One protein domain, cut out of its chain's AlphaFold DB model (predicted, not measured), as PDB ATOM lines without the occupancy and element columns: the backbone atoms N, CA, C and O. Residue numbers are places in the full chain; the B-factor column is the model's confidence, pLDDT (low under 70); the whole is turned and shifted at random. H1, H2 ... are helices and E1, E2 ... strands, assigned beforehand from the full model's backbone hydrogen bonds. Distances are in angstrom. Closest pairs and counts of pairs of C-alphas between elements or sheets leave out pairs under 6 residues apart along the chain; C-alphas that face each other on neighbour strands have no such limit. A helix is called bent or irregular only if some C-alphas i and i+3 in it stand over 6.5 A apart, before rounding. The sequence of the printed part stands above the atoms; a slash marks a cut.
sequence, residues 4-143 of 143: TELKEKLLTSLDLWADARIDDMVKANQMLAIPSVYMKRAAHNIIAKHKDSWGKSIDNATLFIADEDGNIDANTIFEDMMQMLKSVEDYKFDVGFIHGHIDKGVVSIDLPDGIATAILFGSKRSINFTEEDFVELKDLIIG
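AT A GLANCE: This is residues 4 to 143 of the 143 residues of an uncharacterized protein of Prevotella copri (UniProt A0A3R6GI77). A long helical hairpin, H1 and H2a, makes one side of the domain; H5 packs slantwise on H1, H3 lies beside H5, and H2b turns off from the hairpin. A small sheet stands by the last residues of H3, away from the hairpin. There are 140 printed residues, with five named helices and four named strands in the order H1 H2 H3 E1 E2 E3 H4 E4 H5; the sheet runs E1 E2 E3 E4, antiparallel, and the class is mixed. The whole is compact, with a radius of gyration of the C-alphas of 16.5 A, and spans 53 by 31 by 26 A.

IN THESE COORDINATES: Find C-alpha 4 at (115.978, 133.714, 131.741); from there H1 runs to residue 28, 36.5 A. H2, residues 30 to 65, was assigned as one helix by its hydrogen bonds but is bent, C-alphas 49 and 52 being 7.6 A apart; its arms are H2a, residues 30 to 49, 29.0 A, and H2b, residues 52 to 65, 19.3 A. H2a is irregular, with C-alphas 31 and 34 7.2 A apart. Then come H3, residues 74 to 87, 20.1 A, E1, 91 to 95, E2, 98 to 103, E3, 106 to 110, H4, 115 to 121, E4, 126 to 129, and H5, 131 to 142, ending at C-alpha 142, (112.983, 120.952, 128.816).

HOW THE PARTS SIT: H1 and H2a touch as a hairpin, closest at C-alphas 26 and 32, 5.2 A, at a shallow tilt of 15 degrees. H1 touches H5 with residues 6 to 17 alone, closest at C-alphas 13 and 140, 5.3 A, a steep tilt of 44 degrees. H5 touches H3, closest at C-alphas 142 and 74, 7.2 A. H3 only grazes the sheet, with residues 82 to 87. E1, E2 and E3 form a meander, each strand the antiparallel neighbour of the one before: look at N 93 and O 100, 2.9 A, then N 108 and O 101, 2.8 A, both within hydrogen-bond range; E4 is the antiparallel neighbour of E3, with N 109 and O 127 within hydrogen-bond range at 2.8 A. H4 only just touches H2a, with 3 pairs of C-alphas within 8 A, closest 32 and 120, 6.3 A. O i to N i+4 pairs are within hydrogen-bond range throughout H1, H3, H4 and H5, in 12 of 16 in H2a and 8 of 10 in H2b.

THE WHOLE: The C-alphas farthest apart, of Glu 68 and Ile 115, are 53.4 A from each other. The printed part has no cut and no long link. No printed residue is under 70 in pLDDT; the mean over H4 is 73.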
ATOM      1  N   THR A   4     116.072 133.119 133.081       90.75
ATOM      2  CA  THR A   4     115.978 133.714 131.741       90.75
ATOM      3  C   THR A   4     115.676 132.643 130.700       90.75
ATOM      4  O   THR A   4     114.748 132.802 129.910       90.75
ATOM      5  N   GLU A   5     116.402 131.528 130.762       92.12
ATOM      6  CA  GLU A   5     116.197 130.370 129.897       92.12
ATOM      7  C   GLU A   5     114.783 129.796 130.057       92.12
ATOM      8  O   GLU A   5     114.100 129.580 129.059       92.12
ATOM      9  N   LEU A   6     114.299 129.634 131.296       91.12
ATOM     10  CA  LEU A   6     112.939 129.158 131.561       91.12
ATOM     11  C   LEU A   6     111.885 130.057 130.907       91.12
ATOM     12  O   LEU A   6     110.952 129.554 130.287       91.12
ATOM     13  N   LYS A   7     112.014 131.384 131.032       91.00
ATOM     14  CA  LYS A   7     111.050 132.329 130.445       91.00
ATOM     15  C   LYS A   7     111.016 132.249 128.928       91.00
ATOM     16  O   LYS A   7     109.934 132.264 128.345       91.00
ATOM     17  N   GLU A   8     112.186 132.226 128.297       91.38
ATOM     18  CA  GLU A   8     112.288 132.158 126.842       91.38
ATOM     19  C   GLU A   8     111.712 130.844 126.327       91.38
ATOM     20  O   GLU A   8     110.813 130.871 125.482       91.38
ATOM     21  N   LYS A   9     112.143 129.714 126.904       93.25
ATOM     22  CA  LYS A   9     111.639 128.395 126.528       93.25
ATOM     23  C   LYS A   9     110.139 128.281 126.766       93.25
ATOM     24  O   LYS A   9     109.425 127.984 125.824       93.25
ATOM     25  N   LEU A  10     109.623 128.627 127.948       91.19
ATOM     26  CA  LEU A  10     108.186 128.540 128.246       91.19
ATOM     27  C   LEU A  10     107.320 129.282 127.220       91.19
ATOM     28  O   LEU A  10     106.319 128.738 126.761       91.19
ATOM     29  N   LEU A  11     107.692 130.507 126.843       91.06
ATOM     30  CA  LEU A  11     106.914 131.283 125.876       91.06
ATOM     31  C   LEU A  11     106.946 130.658 124.480       91.06
ATOM     32  O   LEU A  11     105.904 130.570 123.838       91.06
ATOM     33  N   THR A  12     108.118 130.218 124.019       93.00
ATOM     34  CA  THR A  12     108.255 129.561 122.713       93.00
ATOM     35  C   THR A  12     107.555 128.201 122.691       93.00
ATOM     36  O   THR A  12     106.865 127.888 121.725       93.00
ATOM     37  N   SER A  13     107.667 127.413 123.758       94.88
ATOM     38  CA  SER A  13     107.031 126.102 123.886       94.88
ATOM     39  C   SER A  13     105.509 126.214 123.944       94.88
ATOM     40  O   SER A  13     104.831 125.440 123.277       94.88
ATOM     41  N   LEU A  14     104.960 127.204 124.661       92.75
ATOM     42  CA  LEU A  14     103.516 127.485 124.662       92.75
ATOM     43  C   LEU A  14     102.998 127.855 123.270       92.75
ATOM     44  O   LEU A  14     101.907 127.430 122.896       92.75
ATOM     45  N   ASP A  15     103.774 128.630 122.514       93.44
ATOM     46  CA  ASP A  15     103.425 129.038 121.153       93.44
ATOM     47  C   ASP A  15     103.349 127.826 120.211       93.44
ATOM     48  O   ASP A  15     102.328 127.601 119.561       93.44
ATOM     49  N   LEU A  16     104.392 126.988 120.221       95.25
ATOM     50  CA  LEU A  16     104.465 125.756 119.429       95.25
ATOM     51  C   LEU A  16     103.368 124.757 119.807       95.25
ATOM     52  O   LEU A  16     102.728 124.167 118.936       95.25
ATOM     53  N   TRP A  17     103.141 124.577 121.106       94.88
ATOM     54  CA  TRP A  17     102.142 123.653 121.627       94.88
ATOM     55  C   TRP A  17     100.716 124.086 121.269       94.88
ATOM     56  O   TRP A  17      99.903 123.258 120.854       94.88
ATOM     57  N   ALA A  18     100.404 125.385 121.364       92.31
ATOM     58  CA  ALA A  18      99.099 125.910 120.966       92.31
ATOM     59  C   ALA A  18      98.838 125.687 119.468       92.31
ATOM     60  O   ALA A  18      97.742 125.274 119.079       92.31
ATOM     61  N   ASP A  19      99.857 125.907 118.639       94.69
ATOM     62  CA  ASP A  19      99.784 125.680 117.201       94.69
ATOM     63  C   ASP A  19      99.525 124.211 116.858       94.69
ATOM     64  O   ASP A  19      98.613 123.919 116.076       94.69
ATOM     65  N   ALA A  20     100.268 123.297 117.491       94.12
ATOM     66  CA  ALA A  20     100.103 121.857 117.320       94.12
ATOM     67  C   ALA A  20      98.696 121.395 117.729       94.12
ATOM     68  O   ALA A  20      98.033 120.682 116.971       94.12
ATOM     69  N   ARG A  21      98.185 121.875 118.872       90.44
ATOM     70  CA  ARG A  21      96.836 121.532 119.345       90.44
ATOM     71  C   ARG A  21      95.762 121.997 118.368       90.44
ATOM     72  O   ARG A  21      94.834 121.248 118.066       90.44
ATOM     73  N   ILE A  22      95.884 123.218 117.847       90.56
ATOM     74  CA  ILE A  22      94.940 123.744 116.854       90.56
ATOM     75  C   ILE A  22      95.021 122.938 115.551       90.56
ATOM     76  O   ILE A  22      93.983 122.647 114.951       90.56
ATOM     77  N   ASP A  23      96.214 122.530 115.123       93.38
ATOM     78  CA  ASP A  23      96.375 121.683 113.939       93.38
ATOM     79  C   ASP A  23      95.728 120.306 114.126       93.38
ATOM     80  O   ASP A  23      95.057 119.814 113.214       93.38
ATOM     81  N   ASP A  24      95.838 119.706 115.308       90.44
ATOM     82  CA  ASP A  24      95.166 118.445 115.622       90.44
ATOM     83  C   ASP A  24      93.640 118.580 115.614       90.44
ATOM     84  O   ASP A  24      92.934 117.696 115.118       90.44
ATOM     85  N   MET A  25      93.112 119.727 116.048       86.38
ATOM     86  CA  MET A  25      91.684 120.028 115.918       86.38
ATOM     87  C   MET A  25      91.251 120.098 114.447       86.38
ATOM     88  O   MET A  25      90.192 119.571 114.101       86.38
ATOM     89  N   VAL A  26      92.064 120.684 113.561       89.44
ATOM     90  CA  VAL A  26      91.787 120.721 112.111       89.44
ATOM     91  C   VAL A  26      91.854 119.325 111.495       89.44
ATOM     92  O   VAL A  26      90.991 118.975 110.685       89.44
ATOM     93  N   LYS A  27      92.830 118.497 111.891       90.69
ATOM     94  CA  LYS A  27      92.912 117.093 111.449       90.69
ATOM     95  C   LYS A  27      91.641 116.328 111.824       90.69
ATOM     96  O   LYS A  27      91.135 115.567 111.002       90.69
ATOM     97  N   ALA A  28      91.107 116.567 113.023       86.75
ATOM     98  CA  ALA A  28      89.870 115.955 113.499       86.75
ATOM     99  C   ALA A  28      88.600 116.530 112.841       86.75
ATOM    100  O   ALA A  28      87.607 115.815 112.702       86.75
ATOM    101  N   ASN A  29      88.607 117.803 112.427       84.62
ATOM    102  CA  ASN A  29      87.480 118.459 111.765       84.62
ATOM    103  C   ASN A  29      87.949 119.485 110.719       84.62
ATOM    104  O   ASN A  29      88.262 120.632 111.040       84.62
ATOM    105  N   GLN A  30      87.890 119.109 109.439       86.81
ATOM    106  CA  GLN A  30      88.332 119.959 108.324       86.81
ATOM    107  C   GLN A  30      87.538 121.269 108.182       86.81
ATOM    108  O   GLN A  30      88.050 122.228 107.604       86.81
ATOM    109  N   MET A  31      86.328 121.376 108.751       84.00
ATOM    110  CA  MET A  31      85.589 122.651 108.780       84.00
ATOM    111  C   MET A  31      86.321 123.734 109.588       84.00
ATOM    112  O   MET A  31      86.053 124.923 109.413       84.00
ATOM    113  N   LEU A  32      87.274 123.341 110.439       84.12
ATOM    114  CA  LEU A  32      88.103 124.249 111.218       84.12
ATOM    115  C   LEU A  32      89.275 124.844 110.434       84.12
ATOM    116  O   LEU A  32      89.927 125.732 110.967       84.12
ATOM    117  N   ALA A  33      89.532 124.439 109.186       88.50
ATOM    118  CA  ALA A  33      90.709 124.889 108.435       88.50
ATOM    119  C   ALA A  33      90.787 126.417 108.227       88.50
ATOM    120  O   ALA A  33      91.870 126.990 108.259       88.50
ATOM    121  N   ILE A  34      89.652 127.096 108.015       86.25
ATOM    122  CA  ILE A  34      89.618 128.568 107.907       86.25
ATOM    123  C   ILE A  34      89.627 129.224 109.302       86.25
ATOM    124  O   ILE A  34      90.453 130.111 109.536       86.25
ATOM    125  N   PRO A  35      88.756 128.818 110.251       85.06
ATOM    126  CA  PRO A  35      88.781 129.336 111.619       85.06
ATOM    127  C   PRO A  35      90.128 129.177 112.337       85.06
ATOM    128  O   PRO A  35      90.501 130.055 113.114       85.06
ATOM    129  N   SER A  36      90.877 128.103 112.072       88.94
ATOM    130  CA  SER A  36      92.145 127.800 112.747       88.94
ATOM    131  C   SER A  36      93.197 128.877 112.548       88.94
ATOM    132  O   SER A  36      93.906 129.199 113.494       88.94
ATOM    133  N   VAL A  37      93.231 129.529 111.384       91.50
ATOM    134  CA  VAL A  37      94.124 130.669 111.127       91.50
ATOM    135  C   VAL A  37      93.886 131.799 112.135       91.50
ATOM    136  O   VAL A  37      94.832 132.420 112.624       91.50
ATOM    137  N   TYR A  38      92.623 132.065 112.475       86.62
ATOM    138  CA  TYR A  38      92.265 133.080 113.464       86.62
ATOM    139  C   TYR A  38      92.499 132.597 114.893       86.62
ATOM    140  O   TYR A  38      92.917 133.400 115.725       86.62
ATOM    141  N   MET A  39      92.282 131.308 115.173       87.62
ATOM    142  CA  MET A  39      92.578 130.715 116.481       87.62
ATOM    143  C   MET A  39      94.079 130.776 116.791       87.62
ATOM    144  O   MET A  39      94.445 131.266 117.855       87.62
ATOM    145  N   LYS A  40      94.942 130.405 115.835       93.12
ATOM    146  CA  LYS A  40      96.403 130.513 115.967       93.12
ATOM    147  C   LYS A  40      96.832 131.958 116.186       93.12
ATOM    148  O   LYS A  40      97.512 132.280 117.152       93.12
ATOM    149  N   ARG A  41      96.316 132.883 115.365       91.00
ATOM    150  CA  ARG A  41      96.566 134.323 115.548       91.00
ATOM    151  C   ARG A  41      96.141 134.816 116.933       91.00
ATOM    152  O   ARG A  41      96.850 135.621 117.530       91.00
ATOM    153  N   ALA A  42      94.986 134.380 117.428       87.00
ATOM    154  CA  ALA A  42      94.521 134.745 118.760       87.00
ATOM    155  C   ALA A  42      95.454 134.191 119.847       87.00
ATOM    156  O   ALA A  42      95.817 134.952 120.740       87.00
ATOM    157  N   ALA A  43      95.891 132.933 119.738       90.06
ATOM    158  CA  ALA A  43      96.849 132.320 120.656       90.06
ATOM    159  C   ALA A  43      98.167 133.112 120.707       90.06
ATOM    160  O   ALA A  43      98.531 133.606 121.777       90.06
ATOM    161  N   HIS A  44      98.797 133.365 119.553       93.75
ATOM    162  CA  HIS A  44     100.015 134.182 119.459       93.75
ATOM    163  C   HIS A  44      99.825 135.573 120.082       93.75
ATOM    164  O   HIS A  44     100.660 136.046 120.851       93.75
ATOM    165  N   ASN A  45      98.705 136.240 119.783       91.94
ATOM    166  CA  ASN A  45      98.419 137.575 120.307       91.94
ATOM    167  C   ASN A  45      98.209 137.576 121.826       91.94
ATOM    168  O   ASN A  45      98.626 138.525 122.489       91.94
ATOM    169  N   ILE A  46      97.559 136.553 122.385       87.75
ATOM    170  CA  ILE A  46      97.372 136.412 123.834       87.75
ATOM    171  C   ILE A  46      98.729 136.206 124.511       87.75
ATOM    172  O   ILE A  46      99.043 136.938 125.449       87.75
ATOM    173  N   ILE A  47      99.555 135.290 123.998       90.81
ATOM    174  CA  ILE A  47     100.904 135.030 124.523       90.81
ATOM    175  C   ILE A  47     101.745 136.311 124.464       90.81
ATOM    176  O   ILE A  47     102.295 136.742 125.476       90.81
ATOM    177  N   ALA A  48     101.778 136.989 123.313       92.62
ATOM    178  CA  ALA A  48     102.528 138.231 123.140       92.62
ATOM    179  C   ALA A  48     102.033 139.352 124.069       92.62
ATOM    180  O   ALA A  48     102.841 140.047 124.683       92.62
ATOM    181  N   LYS A  49     100.711 139.509 124.215       90.94
ATOM    182  CA  LYS A  49     100.101 140.519 125.093       90.94
ATOM    183  C   LYS A  49     100.423 140.275 126.567       90.94
ATOM    184  O   LYS A  49     100.575 141.237 127.318       90.94
ATOM    185  N   HIS A  50     100.489 139.015 126.991       88.25
ATOM    186  CA  HIS A  50     100.693 138.649 128.391       88.25
ATOM    187  C   HIS A  50     102.146 138.309 128.747       88.25
ATOM    188  O   HIS A  50     102.437 138.166 129.935       88.25
ATOM    189  N   LYS A  51     103.061 138.278 127.769       90.75
ATOM    190  CA  LYS A  51     104.493 137.978 127.932       90.75
ATOM    191  C   LYS A  51     105.126 138.662 129.143       90.75
ATOM    192  O   LYS A  51     105.708 137.986 129.985       90.75
ATOM    193  N   ASP A  52     104.980 139.979 129.270       91.38
ATOM    194  CA  ASP A  52     105.600 140.728 130.371       91.38
ATOM    195  C   ASP A  52     104.976 140.387 131.732       91.38
ATOM    196  O   ASP A  52     105.669 140.301 132.746       91.38
ATOM    197  N   SER A  53     103.658 140.172 131.766       91.25
ATOM    198  CA  SER A  53     102.937 139.802 132.989       91.25
ATOM    199  C   SER A  53     103.309 138.397 133.456       91.25
ATOM    200  O   SER A  53     103.506 138.171 134.651       91.25
ATOM    201  N   TRP A  54     103.414 137.449 132.526       89.62
ATOM    202  CA  TRP A  54     103.853 136.087 132.812       89.62
ATOM    203  C   TRP A  54     105.325 136.064 133.212       89.62
ATOM    204  O   TRP A  54     105.659 135.448 134.216       89.62
ATOM    205  N   GLY A  55     106.178 136.835 132.531       90.12
ATOM    206  CA  GLY A  55     107.584 137.015 132.897       90.12
ATOM    207  C   GLY A  55     107.760 137.482 134.344       90.12
ATOM    208  O   GLY A  55     108.519 136.867 135.087       90.12
ATOM    209  N   LYS A  56     106.994 138.493 134.775       92.81
ATOM    210  CA  LYS A  56     106.982 138.949 136.180       92.81
ATOM    211  C   LYS A  56     106.465 137.888 137.151       92.81
ATOM    212  O   LYS A  56     106.946 137.795 138.274       92.81
ATOM    213  N   SER A  57     105.469 137.106 136.740       89.75
ATOM    214  CA  SER A  57     104.928 136.027 137.576       89.75
ATOM    215  C   SER A  57     105.967 134.922 137.781       89.75
ATOM    216  O   SER A  57     106.124 134.442 138.898       89.75
ATOM    217  N   ILE A  58     106.729 134.590 136.734       89.88
ATOM    218  CA  ILE A  58     107.853 133.647 136.798       89.88
ATOM    219  C   ILE A  58     108.963 134.202 137.690       89.88
ATOM    220  O   ILE A  58     109.437 133.478 138.555       89.88
ATOM    221  N   ASP A  59     109.326 135.484 137.551       91.31
ATOM    222  CA  ASP A  59     110.298 136.133 138.447       91.31
ATOM    223  C   ASP A  59     109.906 135.974 139.913       91.31
ATOM    224  O   ASP A  59     110.712 135.543 140.731       91.31
ATOM    225  N   ASN A  60     108.645 136.251 140.246       91.62
ATOM    226  CA  ASN A  60     108.165 136.098 141.615       91.62
ATOM    227  C   ASN A  60     108.171 134.632 142.073       91.62
ATOM    228  O   ASN A  60     108.488 134.357 143.228       91.62
ATOM    229  N   ALA A  61     107.838 133.695 141.179       88.88
ATOM    230  CA  ALA A  61     107.856 132.270 141.481       88.88
ATOM    231  C   ALA A  61     109.273 131.756 141.770       88.88
ATOM    232  O   ALA A  61     109.421 130.841 142.574       88.88
ATOM    233  N   THR A  62     110.315 132.359 141.179       90.31
ATOM    234  CA  THR A  62     111.714 131.919 141.356       90.31
ATOM    235  C   THR A  62     112.188 131.949 142.802       90.31
ATOM    236  O   THR A  62     112.985 131.101 143.180       90.31
ATOM    237  N   LEU A  63     111.608 132.814 143.640       89.75
ATOM    238  CA  LEU A  63     111.842 132.826 145.088       89.75
ATOM    239  C   LEU A  63     111.472 131.506 145.784       89.75
ATOM    240  O   LEU A  63     111.936 131.252 146.891       89.75
ATOM    241  N   PHE A  64     110.608 130.704 145.164       90.00
ATOM    242  CA  PHE A  64     110.125 129.432 145.697       90.00
ATOM    243  C   PHE A  64     110.710 128.218 144.974       90.00
ATOM    244  O   PHE A  64     110.719 127.135 145.549       90.00
ATOM    245  N   ILE A  65     111.143 128.377 143.718       90.50
ATOM    246  CA  ILE A  65     111.481 127.251 142.834       90.50
ATOM    247  C   ILE A  65     112.949 127.210 142.390       90.50
ATOM    248  O   ILE A  65     113.365 126.222 141.792       90.50
ATOM    249  N   ALA A  66     113.717 128.277 142.620       92.88
ATOM    250  CA  ALA A  66     115.146 128.304 142.329       92.88
ATOM    251  C   ALA A  66     115.970 128.003 143.591       92.88
ATOM    252  O   ALA A  66     115.551 128.327 144.704       92.88
ATOM    253  N   ASP A  67     117.144 127.400 143.410       91.69
ATOM    254  CA  ASP A  67     118.130 127.226 144.479       91.69
ATOM    255  C   ASP A  67     118.902 128.529 144.790       91.69
ATOM    256  O   ASP A  67     118.676 129.576 144.176       91.69
ATOM    257  N   GLU A  68     119.820 128.472 145.762       89.38
ATOM    258  CA  GLU A  68     120.640 129.619 146.197       89.38
ATOM    259  C   GLU A  68     121.503 130.215 145.070       89.38
ATOM    260  O   GLU A  68     121.847 131.399 145.117       89.38
ATOM    261  N   ASP A  69     121.805 129.420 144.041       89.94
ATOM    262  CA  ASP A  69     122.591 129.807 142.870       89.94
ATOM    263  C   ASP A  69     121.703 130.275 141.695       89.94
ATOM    264  O   ASP A  69     122.208 130.671 140.639       89.94
ATOM    265  N   GLY A  70     120.375 130.263 141.859       86.75
ATOM    266  CA  GLY A  70     119.405 130.665 140.840       86.75
ATOM    267  C   GLY A  70     119.121 129.594 139.781       86.75
ATOM    268  O   GLY A  70     118.568 129.916 138.719       86.75
ATOM    269  N   ASN A  71     119.489 128.336 140.035       92.00
ATOM    270  CA  ASN A  71     119.168 127.217 139.159       92.00
ATOM    271  C   ASN A  71     117.782 126.659 139.468       92.00
ATOM    272  O   ASN A  71     117.357 126.547 140.614       92.00
ATOM    273  N   ILE A  72     117.093 126.268 138.404       92.50
ATOM    274  CA  ILE A  72     115.750 125.710 138.436       92.50
ATOM    275  C   ILE A  72     115.807 124.272 137.919       92.50
ATOM    276  O   ILE A  72     116.229 124.032 136.774       92.50
ATOM    277  N   ASP A  73     115.334 123.336 138.743       93.00
ATOM    278  CA  ASP A  73     115.027 121.965 138.339       93.00
ATOM    279  C   ASP A  73     113.591 121.884 137.803       93.00
ATOM    280  O   ASP A  73     112.631 121.587 138.515       93.00
ATOM    281  N   ALA A  74     113.454 122.184 136.512       89.69
ATOM    282  CA  ALA A  74     112.163 122.223 135.835       89.69
ATOM    283  C   ALA A  74     111.427 120.870 135.839       89.69
ATOM    284  O   ALA A  74     110.199 120.870 135.781       89.69
ATOM    285  N   ASN A  75     112.142 119.737 135.923       91.62
ATOM    286  CA  ASN A  75     111.499 118.422 135.998       91.62
ATOM    287  C   ASN A  75     110.791 118.257 137.339       91.62
ATOM    288  O   ASN A  75     109.586 118.018 137.358       91.62
ATOM    289  N   THR A  76     111.521 118.457 138.439       91.62
ATOM    290  CA  THR A  76     110.972 118.329 139.794       91.62
ATOM    291  C   THR A  76     109.790 119.278 140.002       91.62
ATOM    292  O   THR A  76     108.726 118.859 140.446       91.62
ATOM    293  N   ILE A  77     109.920 120.540 139.578       90.81
ATOM    294  CA  ILE A  77     108.836 121.529 139.702       90.81
ATOM    295  C   ILE A  77     107.593 121.095 138.929       90.81
ATOM    296  O   ILE A  77     106.478 121.224 139.430       90.81
ATOM    297  N   PHE A  78     107.765 120.595 137.706       91.62
ATOM    298  CA  PHE A  78     106.636 120.137 136.910       91.62
ATOM    299  C   PHE A  78     105.944 118.928 137.556       91.62
ATOM    300  O   PHE A  78     104.716 118.897 137.636       91.62
ATOM    301  N   GLU A  79     106.715 117.951 138.037       92.31
ATOM    302  CA  GLU A  79     106.182 116.775 138.728       92.31
ATOM    303  C   GLU A  79     105.378 117.172 139.972       92.31
ATOM    304  O   GLU A  79     104.242 116.717 140.141       92.31
ATOM    305  N   ASP A  80     105.911 118.083 140.786       92.81
ATOM    306  CA  ASP A  80     105.239 118.600 141.977       92.81
ATOM    307  C   ASP A  80     103.957 119.364 141.620       92.81
ATOM    308  O   ASP A  80     102.900 119.133 142.215       92.81
ATOM    309  N   MET A  81     103.999 120.230 140.601       90.56
ATOM    310  CA  MET A  81     102.817 120.954 140.120       90.56
ATOM    311  C   MET A  81     101.727 120.003 139.618       90.56
ATOM    312  O   MET A  81     100.548 120.219 139.906       90.56
ATOM    313  N   MET A  82     102.097 118.935 138.909       93.00
ATOM    314  CA  MET A  82     101.143 117.929 138.443       93.00
ATOM    315  C   MET A  82     100.510 117.158 139.601       93.00
ATOM    316  O   MET A  82      99.309 116.885 139.567       93.00
ATOM    317  N   GLN A  83     101.273 116.835 140.646       94.31
ATOM    318  CA  GLN A  83     100.718 116.224 141.856       94.31
ATOM    319  C   GLN A  83      99.734 117.162 142.559       94.31
ATOM    320  O   GLN A  83      98.635 116.734 142.922       94.31
ATOM    321  N   MET A  84     100.081 118.445 142.690       91.69
ATOM    322  CA  MET A  84      99.172 119.447 143.248       91.69
ATOM    323  C   MET A  84      97.894 119.549 142.413       91.69
ATOM    324  O   MET A  84      96.801 119.464 142.968       91.69
ATOM    325  N   LEU A  85      98.004 119.641 141.086       92.38
ATOM    326  CA  LEU A  85      96.855 119.721 140.181       92.38
ATOM    327  C   LEU A  85      95.938 118.494 140.297       92.38
ATOM    328  O   LEU A  85      94.716 118.631 140.299       92.38
ATOM    329  N   LYS A  86      96.514 117.296 140.447       94.12
ATOM    330  CA  LYS A  86      95.765 116.046 140.666       94.12
ATOM    331  C   LYS A  86      95.004 116.016 141.989       94.12
ATOM    332  O   LYS A  86      94.010 115.304 142.085       94.12
ATOM    333  N   SER A  87      95.462 116.763 142.991       94.50
ATOM    334  CA  SER A  87      94.792 116.859 144.292       94.50
ATOM    335  C   SER A  87      93.635 117.862 144.327       94.50
ATOM    336  O   SER A  87      92.880 117.879 145.296       94.50
ATOM    337  N   VAL A  88      93.485 118.697 143.292       93.88
ATOM    338  CA  VAL A  88      92.395 119.676 143.203       93.88
ATOM    339  C   VAL A  88      91.092 118.967 142.836       93.88
ATOM    340  O   VAL A  88      91.036 118.251 141.839       93.88
ATOM    341  N   GLU A  89      90.037 119.205 143.612       93.06
ATOM    342  CA  GLU A  89      88.693 118.670 143.363       93.06
ATOM    343  C   GLU A  89      87.685 119.815 143.184       93.06
ATOM    344  O   GLU A  89      87.637 120.729 144.010       93.06
ATOM    345  N   ASP A  90      86.893 119.750 142.106       91.50
ATOM    346  CA  ASP A  90      85.799 120.683 141.757       91.50
ATOM    347  C   ASP A  90      86.126 122.181 141.952       91.50
ATOM    348  O   ASP A  90      85.334 122.965 142.486       91.50
ATOM    349  N   TYR A  91      87.313 122.610 141.516       94.12
ATOM    350  CA  TYR A  91      87.694 124.019 141.585       94.12
ATOM    351  C   TYR A  91      87.233 124.760 140.336       94.12
ATOM    352  O   TYR A  91      87.780 124.570 139.253       94.12
ATOM    353  N   LYS A  92      86.256 125.652 140.480       93.62
ATOM    354  CA  LYS A  92      85.780 126.512 139.389       93.62
ATOM    355  C   LYS A  92      86.538 127.828 139.373       93.62
ATOM    356  O   LYS A  92      86.797 128.407 140.428       93.62
ATOM    357  N   PHE A  93      86.865 128.308 138.181       90.19
ATOM    358  CA  PHE A  93      87.533 129.588 138.004       90.19
ATOM    359  C   PHE A  93      86.888 130.429 136.912       90.19
ATOM    360  O   PHE A  93      86.453 129.932 135.875       90.19
ATOM    361  N   ASP A  94      86.920 131.737 137.149       90.00
ATOM    362  CA  ASP A  94      86.433 132.762 136.242       90.00
ATOM    363  C   ASP A  94      87.532 133.814 136.070       90.00
ATOM    364  O   ASP A  94      87.825 134.595 136.980       90.00
ATOM    365  N   VAL A  95      88.172 133.829 134.901       74.06
ATOM    366  CA  VAL A  95      89.239 134.781 134.571       74.06
ATOM    367  C   VAL A  95      88.825 135.586 133.344       74.06
ATOM    368  O   VAL A  95      89.052 135.208 132.195       74.06
ATOM    369  N   GLY A  96      88.207 136.741 133.594       75.00
ATOM    370  CA  GLY A  96      87.706 137.618 132.538       75.00
ATOM    371  C   GLY A  96      86.558 136.970 131.765       75.00
ATOM    372  O   GLY A  96      85.470 136.817 132.304       75.00
ATOM    373  N   PHE A  97      86.798 136.632 130.496       72.56
ATOM    374  CA  PHE A  97      85.834 135.948 129.619       72.56
ATOM    375  C   PHE A  97      86.045 134.426 129.561       72.56
ATOM    376  O   PHE A  97      85.362 133.742 128.802       72.56
ATOM    377  N   ILE A  98      87.033 133.910 130.296       77.00
ATOM    378  CA  ILE A  98      87.371 132.491 130.346       77.00
ATOM    379  C   ILE A  98      86.744 131.910 131.608       77.00
ATOM    380  O   ILE A  98      87.098 132.310 132.718       77.00
ATOM    381  N   HIS A  99      85.836 130.965 131.411       89.50
ATOM    382  CA  HIS A  99      85.209 130.176 132.464       89.50
ATOM    383  C   HIS A  99      85.779 128.762 132.402       89.50
ATOM    384  O   HIS A  99      86.096 128.273 131.314       89.50
ATOM    385  N   GLY A 100      85.954 128.112 133.544       92.88
ATOM    386  CA  GLY A 100      86.485 126.761 133.559       92.88
ATOM    387  C   GLY A 100      86.458 126.104 134.925       92.88
ATOM    388  O   GLY A 100      86.017 126.678 135.925       92.88
ATOM    389  N   HIS A 101      86.940 124.870 134.961       94.44
ATOM    390  CA  HIS A 101      87.092 124.117 136.193       94.44
ATOM    391  C   HIS A 101      88.327 123.223 136.162       94.44
ATOM    392  O   HIS A 101      88.816 122.844 135.100       94.44
ATOM    393  N   ILE A 102      88.823 122.894 137.347       94.06
ATOM    394  CA  ILE A 102      89.893 121.939 137.576       94.06
ATOM    395  C   ILE A 102      89.317 120.805 138.412       94.06
ATOM    396  O   ILE A 102      88.770 121.048 139.490       94.06
ATOM    397  N   ASP A 103      89.451 119.580 137.919       94.50
ATOM    398  CA  ASP A 103      89.067 118.378 138.653       94.50
ATOM    399  C   ASP A 103      90.079 117.259 138.397       94.50
ATOM    400  O   ASP A 103      90.300 116.848 137.255       94.50
ATOM    401  N   LYS A 104      90.720 116.780 139.467       93.88
ATOM    402  CA  LYS A 104      91.608 115.606 139.485       93.88
ATOM    403  C   LYS A 104      92.668 115.605 138.384       93.88
ATOM    404  O   LYS A 104      92.904 114.591 137.729       93.88
ATOM    405  N   GLY A 105      93.333 116.742 138.186       91.75
ATOM    406  CA  GLY A 105      94.399 116.874 137.189       91.75
ATOM    407  C   GLY A 105      93.927 117.298 135.797       91.75
ATOM    408  O   GLY A 105      94.765 117.477 134.917       91.75
ATOM    409  N   VAL A 106      92.619 117.471 135.586       94.38
ATOM    410  CA  VAL A 106      92.052 117.947 134.320       94.38
ATOM    411  C   VAL A 106      91.694 119.420 134.446       94.38
ATOM    412  O   VAL A 106      90.933 119.793 135.335       94.38
ATOM    413  N   VAL A 107      92.217 120.249 133.541       93.69
ATOM    414  CA  VAL A 107      91.817 121.653 133.390       93.69
ATOM    415  C   VAL A 107      90.848 121.756 132.223       93.69
ATOM    416  O   VAL A 107      91.212 121.507 131.078       93.69
ATOM    417  N   SER A 108      89.620 122.156 132.503       93.06
ATOM    418  CA  SER A 108      88.563 122.323 131.514       93.06
ATOM    419  C   SER A 108      88.279 123.805 131.312       93.06
ATOM    420  O   SER A 108      87.998 124.520 132.271       93.06
ATOM    421  N   ILE A 109      88.329 124.263 130.065       91.06
ATOM    422  CA  ILE A 109      87.922 125.609 129.660       91.06
ATOM    423  C   ILE A 109      86.570 125.517 128.974       91.06
ATOM    424  O   ILE A 109      86.442 124.848 127.947       91.06
ATOM    425  N   ASP A 110      85.577 126.202 129.520       89.00
ATOM    426  CA  ASP A 110      84.237 126.244 128.961       89.00
ATOM    427  C   ASP A 110      84.224 127.091 127.688       89.00
ATOM    428  O   ASP A 110      84.785 128.187 127.600       89.00
ATOM    429  N   LEU A 111      83.569 126.551 126.669       83.44
ATOM    430  CA  LEU A 111      83.374 127.230 125.405       83.44
ATOM    431  C   LEU A 111      82.153 128.154 125.508       83.44
ATOM    432  O   LEU A 111      81.119 127.739 126.030       83.44
ATOM    433  N   PRO A 112      82.228 129.385 124.977       76.12
ATOM    434  CA  PRO A 112      81.102 130.306 125.018       76.12
ATOM    435  C   PRO A 112      79.926 129.764 124.202       76.12
ATOM    436  O   PRO A 112      80.116 129.245 123.101       76.12
ATOM    437  N   ASP A 113      78.700 129.934 124.691       73.69
ATOM    438  CA  ASP A 113      77.504 129.547 123.944       73.69
ATOM    439  C   ASP A 113      77.341 130.395 122.669       73.69
ATOM    440  O   ASP A 113      77.499 131.618 122.677       73.69
ATOM    441  N   GLY A 114      76.989 129.757 121.546       75.62
ATOM    442  CA  GLY A 114      76.678 130.474 120.310       75.62
ATOM    443  C   GLY A 114      76.755 129.635 119.038       75.62
ATOM    444  O   GLY A 114      77.326 128.547 119.008       75.62
ATOM    445  N   ILE A 115      76.200 130.183 117.951       74.38
ATOM    446  CA  ILE A 115      76.196 129.538 116.626       74.38
ATOM    447  C   ILE A 115      77.629 129.282 116.138       74.38
ATOM    448  O   ILE A 115      77.904 128.217 115.597       74.38
ATOM    449  N   ALA A 116      78.553 130.222 116.368       73.31
ATOM    450  CA  ALA A 116      79.958 130.046 116.004       73.31
ATOM    451  C   ALA A 116      80.578 128.840 116.729       73.31
ATOM    452  O   ALA A 116      81.113 127.950 116.080       73.31
ATOM    453  N   THR A 117      80.431 128.750 118.051       74.31
ATOM    454  CA  THR A 117      80.928 127.622 118.850       74.31
ATOM    455  C   THR A 117      80.312 126.295 118.418       74.31
ATOM    456  O   THR A 117      81.037 125.320 118.250       74.31
ATOM    457  N   ALA A 118      79.002 126.259 118.158       75.44
ATOM    458  CA  ALA A 118      78.317 125.051 117.697       75.44
ATOM    459  C   ALA A 118      78.809 124.580 116.317       75.44
ATOM    460  O   ALA A 118      78.944 123.381 116.085       75.44
ATOM    461  N   ILE A 119      79.115 125.509 115.404       71.06
ATOM    462  CA  ILE A 119      79.687 125.188 114.086       71.06
ATOM    463  C   ILE A 119      81.113 124.636 114.224       71.06
ATOM    464  O   ILE A 119      81.483 123.700 113.515       71.06
ATOM    465  N   LEU A 120      81.916 125.208 115.124       71.06
ATOM    466  CA  LEU A 120      83.332 124.866 115.271       71.06
ATOM    467  C   LEU A 120      83.545 123.582 116.088       71.06
ATOM    468  O   LEU A 120      84.306 122.699 115.693       71.06
ATOM    469  N   PHE A 121      82.854 123.462 117.218       73.88
ATOM    470  CA  PHE A 121      83.111 122.439 118.234       73.88
ATOM    471  C   PHE A 121      81.936 121.468 118.431       73.88
ATOM    472  O   PHE A 121      82.028 120.531 119.228       73.88
ATOM    473  N   GLY A 122      80.848 121.631 117.672       74.50
ATOM    474  CA  GLY A 122      79.691 120.743 117.723       74.50
ATOM    475  C   GLY A 122      78.989 120.799 119.078       74.50
ATOM    476  O   GLY A 122      78.666 121.871 119.583       74.50
ATOM    477  N   SER A 123      78.745 119.630 119.671       71.81
ATOM    478  CA  SER A 123      78.143 119.502 121.003       71.81
ATOM    479  C   SER A 123      79.144 119.656 122.153       71.81
ATOM    480  O   SER A 123      78.726 119.587 123.314       71.81
ATOM    481  N   LYS A 124      80.446 119.839 121.873       75.00
ATOM    482  CA  LYS A 124      81.439 120.055 122.931       75.00
ATOM    483  C   LYS A 124      81.179 121.388 123.618       75.00
ATOM    484  O   LYS A 124      81.034 122.416 122.966       75.00
ATOM    485  N   ARG A 125      81.156 121.340 124.948       79.12
ATOM    486  CA  ARG A 125      80.963 122.510 125.812       79.12
ATOM    487  C   ARG A 125      82.244 122.969 126.495       79.12
ATOM    488  O   ARG A 125      82.262 124.069 127.020       79.12
ATOM    489  N   SER A 126      83.303 122.164 126.445       86.81
ATOM    490  CA  SER A 126      84.599 122.499 127.022       86.81
ATOM    491  C   SER A 126      85.757 121.950 126.187       86.81
ATOM    492  O   SER A 126      85.608 120.988 125.421       86.81
ATOM    493  N   ILE A 127      86.917 122.582 126.341       86.56
ATOM    494  CA  ILE A 127      88.227 122.070 125.942       86.56
ATOM    495  C   ILE A 127      88.904 121.567 127.212       86.56
ATOM    496  O   ILE A 127      89.045 122.328 128.164       86.56
ATOM    497  N   ASN A 128      89.322 120.304 127.218       91.12
ATOM    498  CA  ASN A 128      89.936 119.682 128.383       91.12
ATOM    499  C   ASN A 128      91.427 119.486 128.122       91.12
ATOM    500  O   ASN A 128      91.798 118.981 127.063       91.12
ATOM    501  N   PHE A 129      92.239 119.849 129.105       91.75
ATOM    502  CA  PHE A 129      93.671 119.609 129.162       91.75
ATOM    503  C   PHE A 129      93.948 118.619 130.284       91.75
ATOM    504  O   PHE A 129      93.509 118.801 131.421       91.75
ATOM    505  N   THR A 130      94.644 117.552 129.938       93.50
ATOM    506  CA  THR A 130      94.971 116.412 130.787       93.50
ATOM    507  C   THR A 130      96.464 116.384 131.083       93.50
ATOM    508  O   THR A 130      97.244 117.155 130.529       93.50
ATOM    509  N   GLU A 131      96.879 115.455 131.940       91.56
ATOM    510  CA  GLU A 131      98.294 115.219 132.222       91.56
ATOM    511  C   GLU A 131      99.135 115.004 130.960       91.56
ATOM    512  O   GLU A 131     100.226 115.559 130.877       91.56
ATOM    513  N   GLU A 132      98.632 114.269 129.967       92.88
ATOM    514  CA  GLU A 132      99.362 114.032 128.715       92.88
ATOM    515  C   GLU A 132      99.669 115.347 127.991       92.88
ATOM    516  O   GLU A 132     100.791 115.564 127.531       92.88
ATOM    517  N   ASP A 133      98.699 116.262 127.969       91.88
ATOM    518  CA  ASP A 133      98.844 117.567 127.333       91.88
ATOM    519  C   ASP A 133      99.886 118.440 128.057       91.88
ATOM    520  O   ASP A 133     100.655 119.162 127.416       91.88
ATOM    521  N   PHE A 134      99.938 118.359 129.392       92.31
ATOM    522  CA  PHE A 134     100.934 119.067 130.195       92.31
ATOM    523  C   PHE A 134     102.329 118.446 130.068       92.31
ATOM    524  O   PHE A 134     103.312 119.184 130.037       92.31
ATOM    525  N   VAL A 135     102.436 117.117 129.983       93.44
ATOM    526  CA  VAL A 135     103.715 116.419 129.769       93.44
ATOM    527  C   VAL A 135     104.301 116.790 128.411       93.44
ATOM    528  O   VAL A 135     105.484 117.106 128.331       93.44
ATOM    529  N   GLU A 136     103.475 116.851 127.367       93.56
ATOM    530  CA  GLU A 136     103.899 117.327 126.048       93.56
ATOM    531  C   GLU A 136     104.465 118.753 126.123       93.56
ATOM    532  O   GLU A 136     105.538 119.039 125.586       93.56
ATOM    533  N   LEU A 137     103.784 119.650 126.845       93.00
ATOM    534  CA  LEU A 137     104.274 121.009 127.059       93.00
ATOM    535  C   LEU A 137     105.595 121.027 127.847       93.00
ATOM    536  O   LEU A 137     106.503 121.778 127.493       93.00
ATOM    537  N   LYS A 138     105.730 120.198 128.889       93.56
ATOM    538  CA  LYS A 138     106.973 120.055 129.663       93.56
ATOM    539  C   LYS A 138     108.134 119.636 128.770       93.56
ATOM    540  O   LYS A 138     109.206 120.233 128.842       93.56
ATOM    541  N   ASP A 139     107.924 118.637 127.924       94.44
ATOM    542  CA  ASP A 139     108.968 118.109 127.051       94.44
ATOM    543  C   ASP A 139     109.434 119.165 126.040       94.44
ATOM    544  O   ASP A 139     110.630 119.263 125.768       94.44
ATOM    545  N   LEU A 140     108.533 120.037 125.573       94.50
ATOM    546  CA  LEU A 140     108.896 121.201 124.757       94.50
ATOM    547  C   LEU A 140     109.695 122.263 125.528       94.50
ATOM    548  O   LEU A 140     110.432 123.021 124.906       94.50
ATOM    549  N   ILE A 141     109.510 122.391 126.844       92.19
ATOM    550  CA  ILE A 141     110.230 123.368 127.683       92.19
ATOM    551  C   ILE A 141     111.618 122.848 128.057       92.19
ATOM    552  O   ILE A 141     112.566 123.622 128.171       92.19
ATOM    553  N   ILE A 142     111.742 121.549 128.311       90.56
ATOM    554  CA  ILE A 142     112.983 120.952 128.816       90.56
ATOM    555  C   ILE A 142     113.890 120.493 127.671       90.56
ATOM    556  O   ILE A 142     115.113 120.576 127.822       90.56
ATOM    557  N   GLY A 143     113.310 120.076 126.539       82.94
ATOM    558  CA  GLY A 143     114.028 119.796 125.289       82.94
ATOM    559  C   GLY A 143     114.855 120.975 124.793       82.94
ATOM    560  O   GLY A 143     115.938 120.715 124.230       82.94
TER     561      GLY A 143